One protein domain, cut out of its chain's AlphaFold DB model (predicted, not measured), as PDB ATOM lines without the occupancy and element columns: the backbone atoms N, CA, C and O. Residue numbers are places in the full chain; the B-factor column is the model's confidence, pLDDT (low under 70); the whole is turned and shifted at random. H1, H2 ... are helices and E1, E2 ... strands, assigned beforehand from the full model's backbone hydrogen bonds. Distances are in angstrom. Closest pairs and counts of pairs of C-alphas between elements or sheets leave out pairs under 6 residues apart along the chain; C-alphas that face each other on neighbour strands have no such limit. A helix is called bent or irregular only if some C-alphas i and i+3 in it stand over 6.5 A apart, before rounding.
ATOM      1  N   ARG A  96     -29.184  29.232 -37.911       68.75
ATOM      2  CA  ARG A  96     -29.610  28.535 -36.690       68.75
ATOM      3  C   ARG A  96     -31.084  28.807 -36.409       68.75
ATOM      4  O   ARG A  96     -31.479  29.948 -36.216       68.75
ATOM      5  N   PHE A  97     -31.881  27.744 -36.319       75.44
ATOM      6  CA  PHE A  97     -33.325  27.822 -36.033       75.44
ATOM      7  C   PHE A  97     -33.712  27.257 -34.664       75.44
ATOM      8  O   PHE A  97     -34.885  27.236 -34.300       75.44
ATOM      9  N   ARG A  98     -32.743  26.745 -33.897       80.38
ATOM     10  CA  ARG A  98     -32.987  26.120 -32.596       80.38
ATOM     11  C   ARG A  98     -32.027  26.667 -31.558       80.38
ATOM     12  O   ARG A  98     -30.822  26.710 -31.789       80.38
ATOM     13  N   LYS A  99     -32.588  27.032 -30.408       84.12
ATOM     14  CA  LYS A  99     -31.835  27.462 -29.232       84.12
ATOM     15  C   LYS A  99     -31.082  26.291 -28.618       84.12
ATOM     16  O   LYS A  99     -31.541  25.145 -28.666       84.12
ATOM     17  N   THR A 100     -29.970  26.593 -27.963       83.38
ATOM     18  CA  THR A 100     -29.273  25.613 -27.131       83.38
ATOM     19  C   THR A 100     -30.122  25.314 -25.887       83.38
ATOM     20  O   THR A 100     -30.471  26.258 -25.166       83.38
ATOM     21  N   PRO A 101     -30.465  24.039 -25.605       86.38
ATOM     22  CA  PRO A 101     -31.208  23.658 -24.404       86.38
ATOM     23  C   PRO A 101     -30.496  24.112 -23.129       86.38
ATOM     24  O   PRO A 101     -29.267  24.068 -23.073       86.38
ATOM     25  N   MET A 102     -31.255  24.482 -22.094       80.62
ATOM     26  CA  MET A 102     -30.698  25.015 -20.841       80.62
ATOM     27  C   MET A 102     -29.679  24.062 -20.193       80.62
ATOM     28  O   MET A 102     -28.621  24.497 -19.750       80.62
ATOM     29  N   SER A 103     -29.939  22.751 -20.250       84.38
ATOM     30  CA  SER A 103     -29.045  21.704 -19.734       84.38
ATOM     31  C   SER A 103     -27.667  21.662 -20.404       84.38
ATOM     32  O   SER A 103     -26.728  21.111 -19.840       84.38
ATOM     33  N   ARG A 104     -27.521  22.245 -21.601       82.38
ATOM     34  CA  ARG A 104     -26.265  22.275 -22.365       82.38
ATOM     35  C   ARG A 104     -25.536  23.620 -22.280       82.38
ATOM     36  O   ARG A 104     -24.492  23.761 -22.908       82.38
ATOM     37  N   ARG A 105     -26.035  24.589 -21.499       80.88
ATOM     38  CA  ARG A 105     -25.466  25.950 -21.397       80.88
ATOM     39  C   ARG A 105     -24.292  26.094 -20.423       80.88
ATOM     40  O   ARG A 105     -23.819  27.201 -20.211       80.88
ATOM     41  N   VAL A 106     -23.790  24.986 -19.879       81.62
ATOM     42  CA  VAL A 106     -22.593  24.958 -19.012       81.62
ATOM     43  C   VAL A 106     -21.317  25.318 -19.792       81.62
ATOM     44  O   VAL A 106     -20.371  25.870 -19.241       81.62
ATOM     45  N   SER A 107     -21.296  25.037 -21.097       82.38
ATOM     46  CA  SER A 107     -20.216  25.434 -22.008       82.38
ATOM     47  C   SER A 107     -20.803  25.991 -23.300       82.38
ATOM     48  O   SER A 107     -21.959  25.724 -23.641       82.38
ATOM     49  N   TYR A 108     -20.016  26.782 -24.017       83.56
ATOM     50  CA  TYR A 108     -20.378  27.311 -25.322       83.56
ATOM     51  C   TYR A 108     -19.521  26.656 -26.405       83.56
ATOM     52  O   TYR A 108     -18.306  26.546 -26.260       83.56
ATOM     53  N   CYS A 109     -20.153  26.207 -27.488       80.81
ATOM     54  CA  CYS A 109     -19.466  25.626 -28.639       80.81
ATOM     55  C   CYS A 109     -19.753  26.471 -29.880       80.81
ATOM     56  O   CYS A 109     -20.902  26.558 -30.323       80.81
ATOM     57  N   TYR A 110     -18.705  27.043 -30.466       80.38
ATOM     58  CA  TYR A 110     -18.787  27.796 -31.715       80.38
ATOM     59  C   TYR A 110     -18.141  27.023 -32.861       80.38
ATOM     60  O   TYR A 110     -17.110  26.381 -32.677       80.38
ATOM     61  N   GLU A 111     -18.750  27.105 -34.043       77.44
ATOM     62  CA  GLU A 111     -18.228  26.534 -35.286       77.44
ATOM     63  C   GLU A 111     -17.768  27.685 -36.191       77.44
ATOM     64  O   GLU A 111     -18.564  28.553 -36.575       77.44
ATOM     65  N   SER A 112     -16.474  27.718 -36.511       70.88
ATOM     66  CA  SER A 112     -15.887  28.724 -37.392       70.88
ATOM     67  C   SER A 112     -16.432  28.603 -38.819       70.88
ATOM     68  O   SER A 112     -17.047  27.611 -39.202       70.88
ATOM     69  N   VAL A 113     -16.174  29.626 -39.638       65.25
ATOM     70  CA  VAL A 113     -16.502  29.596 -41.074       65.25
ATOM     71  C   VAL A 113     -15.721  28.487 -41.795       65.25
ATOM     72  O   VAL A 113     -16.185  27.948 -42.791       65.25
ATOM     73  N   THR A 114     -14.563  28.095 -41.260       70.69
ATOM     74  CA  THR A 114     -13.743  26.983 -41.759       70.69
ATOM     75  C   THR A 114     -14.204  25.609 -41.253       70.69
ATOM     76  O   THR A 114     -13.659  24.598 -41.686       70.69
ATOM     77  N   GLY A 115     -15.218  25.546 -40.377       72.25
ATOM     78  CA  GLY A 115     -15.763  24.305 -39.812       72.25
ATOM     79  C   GLY A 115     -15.061  23.808 -38.543       72.25
ATOM     80  O   GLY A 115     -15.405  22.746 -38.023       72.25
ATOM     81  N   GLU A 116     -14.105  24.567 -38.012       76.44
ATOM     82  CA  GLU A 116     -13.413  24.241 -36.764       76.44
ATOM     83  C   GLU A 116     -14.308  24.535 -35.558       76.44
ATOM     84  O   GLU A 116     -14.945  25.590 -35.481       76.44
ATOM     85  N   LYS A 117     -14.362  23.608 -34.596       79.94
ATOM     86  CA  LYS A 117     -15.186  23.756 -33.391       79.94
ATOM     87  C   LYS A 117     -14.330  24.202 -32.214       79.94
ATOM     88  O   LYS A 117     -13.391  23.508 -31.837       79.94
ATOM     89  N   PHE A 118     -14.698  25.318 -31.595       78.50
ATOM     90  CA  PHE A 118     -14.071  25.816 -30.373       78.50
ATOM     91  C   PHE A 118     -15.033  25.684 -29.201       78.50
ATOM     92  O   PHE A 118     -16.205  26.055 -29.307       78.50
ATOM     93  N   ARG A 119     -14.528  25.153 -28.086       78.94
ATOM     94  CA  ARG A 119     -15.270  25.014 -26.834       78.94
ATOM     95  C   ARG A 119     -14.771  26.054 -25.842       78.94
ATOM     96  O   ARG A 119     -13.579  26.114 -25.574       78.94
ATOM     97  N   ILE A 120     -15.693  26.844 -25.315       80.25
ATOM     98  CA  ILE A 120     -15.465  27.865 -24.297       80.25
ATOM     99  C   ILE A 120     -16.168  27.370 -23.030       80.25
ATOM    100  O   ILE A 120     -17.392  27.193 -23.026       80.25
ATOM    101  N   SER A 121     -15.407  27.069 -21.978       78.00
ATOM    102  CA  SER A 121     -15.954  26.684 -20.672       78.00
ATOM    103  C   SER A 121     -16.163  27.915 -19.786       78.00
ATOM    104  O   SER A 121     -15.488  28.934 -19.935       78.00
ATOM    105  N   ALA A 122     -17.111  27.822 -18.849       74.50
ATOM    106  CA  ALA A 122     -17.363  28.884 -17.875       74.50
ATOM    107  C   ALA A 122     -16.199  29.072 -16.882       74.50
ATOM    108  O   ALA A 122     -16.039  30.156 -16.332       74.50
ATOM    109  N   GLU A 123     -15.391  28.033 -16.672       72.81
ATOM    110  CA  GLU A 123     -14.236  28.037 -15.765       72.81
ATOM    111  C   GLU A 123     -13.076  28.887 -16.303       72.81
ATOM    112  O   GLU A 123     -12.392  29.544 -15.527       72.81
ATOM    113  N   GLU A 124     -12.872  28.908 -17.623       70.62
ATOM    114  CA  GLU A 124     -11.740  29.600 -18.254       70.62
ATOM    115  C   GLU A 124     -12.059  31.069 -18.597       70.62
ATOM    116  O   GLU A 124     -11.181  31.924 -18.523       70.62
ATOM    117  N   TYR A 125     -13.321  31.384 -18.927       67.00
ATOM    118  CA  TYR A 125     -13.723  32.707 -19.448       67.00
ATOM    119  C   TYR A 125     -14.844  33.395 -18.652       67.00
ATOM    120  O   TYR A 125     -15.325  34.461 -19.044       67.00
ATOM    121  N   GLY A 126     -15.272  32.796 -17.542       76.81
ATOM    122  CA  GLY A 126     -16.344  33.302 -16.689       76.81
ATOM    123  C   GLY A 126     -17.749  32.923 -17.173       76.81
ATOM    124  O   GLY A 126     -18.050  32.860 -18.369       76.81
ATOM    125  N   ALA A 127     -18.650  32.696 -16.214       77.88
ATOM    126  CA  ALA A 127     -20.044  32.333 -16.481       77.88
ATOM    127  C   ALA A 127     -20.819  33.436 -17.227       77.88
ATOM    128  O   ALA A 127     -21.709  33.138 -18.029       77.88
ATOM    129  N   GLU A 128     -20.462  34.704 -17.008       75.38
ATOM    130  CA  GLU A 128     -21.071  35.854 -17.684       75.38
ATOM    131  C   GLU A 128     -20.816  35.829 -19.192       75.38
ATOM    132  O   GLU A 128     -21.749  36.022 -19.973       75.38
ATOM    133  N   THR A 129     -19.594  35.489 -19.607       74.44
ATOM    134  CA  THR A 129     -19.215  35.366 -21.021       74.44
ATOM    135  C   THR A 129     -20.002  34.255 -21.711       74.44
ATOM    136  O   THR A 129     -20.554  34.455 -22.792       74.44
ATOM    137  N   VAL A 130     -20.127  33.089 -21.070       81.69
ATOM    138  CA  VAL A 130     -20.912  31.964 -21.612       81.69
ATOM    139  C   VAL A 130     -22.399  32.325 -21.712       81.69
ATOM    140  O   VAL A 130     -23.043  32.030 -22.722       81.69
ATOM    141  N   SER A 131     -22.943  33.004 -20.700       78.50
ATOM    142  CA  SER A 131     -24.331  33.484 -20.693       78.50
ATOM    143  C   SER A 131     -24.589  34.506 -21.805       78.50
ATOM    144  O   SER A 131     -25.591  34.407 -22.520       78.50
ATOM    145  N   LEU A 132     -23.660  35.447 -22.004       77.81
ATOM    146  CA  LEU A 132     -23.714  36.433 -23.078       77.81
ATOM    147  C   LEU A 132     -23.708  35.763 -24.458       77.81
ATOM    148  O   LEU A 132     -24.562  36.077 -25.282       77.81
ATOM    149  N   LEU A 133     -22.811  34.802 -24.693       82.31
ATOM    150  CA  LEU A 133     -22.714  34.094 -25.975       82.31
ATOM    151  C   LEU A 133     -23.992  33.309 -26.306       82.31
ATOM    152  O   LEU A 133     -24.492  33.387 -27.427       82.31
ATOM    153  N   HIS A 134     -24.588  32.620 -25.325       84.00
ATOM    154  CA  HIS A 134     -25.890  31.965 -25.526       84.00
ATOM    155  C   HIS A 134     -27.023  32.973 -25.753       84.00
ATOM    156  O   HIS A 134     -27.932  32.690 -26.528       84.00
ATOM    157  N   ARG A 135     -26.980  34.156 -25.126       75.94
ATOM    158  CA  ARG A 135     -27.964  35.229 -25.359       75.94
ATOM    159  C   ARG A 135     -27.870  35.786 -26.781       75.94
ATOM    160  O   ARG A 135     -28.904  36.026 -27.402       75.94
ATOM    161  N   MET A 136     -26.652  35.961 -27.292       76.00
ATOM    162  CA  MET A 136     -26.404  36.386 -28.673       76.00
ATOM    163  C   MET A 136     -26.932  35.343 -29.663       76.00
ATOM    164  O   MET A 136     -27.730  35.685 -30.534       76.00
ATOM    165  N   ASP A 137     -26.602  34.065 -29.468       81.62
ATOM    166  CA  ASP A 137     -27.131  32.972 -30.294       81.62
ATOM    167  C   ASP A 137     -28.668  32.883 -30.226       81.62
ATOM    168  O   ASP A 137     -29.333  32.685 -31.242       81.62
ATOM    169  N   ASP A 138     -29.262  33.052 -29.041       79.75
ATOM    170  CA  ASP A 138     -30.718  33.041 -28.869       79.75
ATOM    171  C   ASP A 138     -31.395  34.210 -29.597       79.75
ATOM    172  O   ASP A 138     -32.529  34.059 -30.065       79.75
ATOM    173  N   SER A 139     -30.725  35.365 -29.685       68.75
ATOM    174  CA  SER A 139     -31.207  36.518 -30.446       68.75
ATOM    175  C   SER A 139     -31.144  36.282 -31.954       68.75
ATOM    176  O   SER A 139     -32.104  36.599 -32.652       68.75
ATOM    177  N   GLU A 140     -30.092  35.617 -32.439       73.81
ATOM    178  CA  GLU A 140     -29.982  35.194 -33.835       73.81
ATOM    179  C   GLU A 140     -31.077  34.177 -34.180       73.81
ATOM    180  O   GLU A 140     -31.774  34.326 -35.179       73.81
ATOM    181  N   VAL A 141     -31.306  33.184 -33.314       79.00
ATOM    182  CA  VAL A 141     -32.392  32.209 -33.494       79.00
ATOM    183  C   VAL A 141     -33.755  32.901 -33.515       79.00
ATOM    184  O   VAL A 141     -34.595  32.546 -34.339       79.00
ATOM    185  N   ARG A 142     -33.986  33.891 -32.641       75.06
ATOM    186  CA  ARG A 142     -35.227  34.678 -32.648       75.06
ATOM    187  C   ARG A 142     -35.412  35.386 -33.989       75.06
ATOM    188  O   ARG A 142     -36.466  35.224 -34.590       75.06
ATOM    189  N   ASN A 143     -34.383  36.085 -34.468       69.38
ATOM    190  CA  ASN A 143     -34.426  36.802 -35.743       69.38
ATOM    191  C   ASN A 143     -34.637  35.851 -36.928       69.38
ATOM    192  O   ASN A 143     -35.399  36.154 -37.839       69.38
ATOM    193  N   ASN A 144     -34.010  34.676 -36.906       72.38
ATOM    194  CA  ASN A 144     -34.164  33.672 -37.957       72.38
ATOM    195  C   ASN A 144     -35.563  33.048 -37.972       72.38
ATOM    196  O   ASN A 144     -36.048  32.668 -39.034       72.38
ATOM    197  N   LEU A 145     -36.203  32.917 -36.806       69.94
ATOM    198  CA  LEU A 145     -37.577  32.433 -36.696       69.94
ATOM    199  C   LEU A 145     -38.591  33.512 -37.094       69.94
ATOM    200  O   LEU A 145     -39.553  33.182 -37.780       69.94
ATOM    201  N   SER A 146     -38.370  34.776 -36.721       65.38
ATOM    202  CA  SER A 146     -39.255  35.893 -37.091       65.38
ATOM    203  C   SER A 146     -39.140  36.270 -38.570       65.38
ATOM    204  O   SER A 146     -40.134  36.606 -39.198       65.38
ATOM    205  N   THR A 147     -37.937  36.161 -39.137       60.94
ATOM    206  CA  THR A 147     -37.653  36.368 -40.572       60.94
ATOM    207  C   THR A 147     -37.791  35.067 -41.370       60.94
ATOM    208  O   THR A 147     -37.527  35.015 -42.572       60.94
ATOM    209  N   GLY A 148     -38.156  33.972 -40.697       59.16
ATOM    210  CA  GLY A 148     -38.380  32.684 -41.328       59.16
ATOM    211  C   GLY A 148     -39.536  32.775 -42.316       59.16
ATOM    212  O   GLY A 148     -40.515  33.478 -42.077       59.16
ATOM    213  N   LYS A 149     -39.430  32.051 -43.436       58.75
ATOM    214  CA  LYS A 149     -40.502  31.986 -44.436       58.75
ATOM    215  C   LYS A 149     -41.813  31.586 -43.751       58.75
ATOM    216  O   LYS A 149     -41.838  30.517 -43.128       58.75
ATOM    217  N   PRO A 150     -42.901  32.362 -43.900       58.78
ATOM    218  CA  PRO A 150     -44.230  31.855 -43.611       58.78
ATOM    219  C   PRO A 150     -44.425  30.536 -44.364       58.78
ATOM    220  O   PRO A 150     -43.926  30.380 -45.485       58.78
ATOM    221  N   GLY A 151     -45.122  29.576 -43.751       61.44
ATOM    222  CA  GLY A 151     -45.476  28.335 -44.436       61.44
ATOM    223  C   GLY A 151     -46.137  28.663 -45.776       61.44
ATOM    224  O   GLY A 151     -47.040  29.499 -45.824       61.44
TER     225      GLY A 151
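Overview. This is residues 96 to 151 of the 279 residues of the protein "Sigma-70 family RNA polymerase sigma factor" of Lachnospiraceae bacterium (UniProt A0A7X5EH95). Picture a V: one long helix, H2, is one arm, a hairpin of two strands, E1 and E2, is the other, and the short helix H1 sits at the corner where they meet. The strands come near H2 with E1 more than with E2, while the helix runs on well past them and makes the longest axis; residues 96 to 106, with no named element, pass along one side of H2 before E1 begins. The 56 printed residues hold two named strands and two named helices, in the order E1, E2, H1, H2, with a sheet E1 - E2, antiparallel; the class is mixed, helices and strands. The whole is loose, with a radius of gyration of the C-alphas of 12.7 A, and elongated, spanning 42 by 25 by 16 A.

Along the chain. Start at Arg 96, C-alpha at (-29.610, 28.535, -36.690), and go on to C-alpha 107 at (-20.216, 25.434, -22.008). There E1 begins, residues 107 to 111, 13.5 A from first to last C-alpha. E2 follows as residues 117 to 121, 13.1 A long. H1 is residues 122 to 125, only 5.5 A long. Then find C-alpha 127 at (-20.044, 32.333, -16.481); from there H2, residues 127 to 146, runs 28.4 A to C-alpha 146 at (-39.255, 35.893, -37.091). Neither helix is bent.

Arrangement. Look first at the hairpin of E1 and E2, antiparallel at 161 degrees between their directions. C-alphas 109 and 119 face each other at 4.6 A. N 108 and O 120 are within hydrogen-bond range at 2.8 A, and so are N 110 and O 118 at 2.9 A. Next compare E1 with H2: their closest C-alphas, those of Tyr 108 and Val 130, are 6.0 A apart. For E2 and H2 the closest C-alphas are those of Ser 121 and Val 130, at 7.3 A. H1 and H2 touch only at the corner by their link, and only just, with 3 pairs of C-alphas within 8 A; the closest are those of Ala 122 and Val 130, 6.0 A apart, and H2 touches H1 with residues 128 to 130 alone. In H2 every O i to N i+4 pair is within hydrogen-bond range; H1 is too short for such a pair, and its one O i to N i+3 pair is not within range.

Size, cuts and confidence. The two C-alphas farthest apart are those of Glu 124 and Gly 151, 42.7 A. The printed part has no cut, and the links E1 to E2, E2 to H1 and H1 to H2 are tight. In the B-factor column the mean pLDDT of the printed part is 75.4; look for values under 70 at residues 96, 113, 125, 139, 143 and 145 to 151.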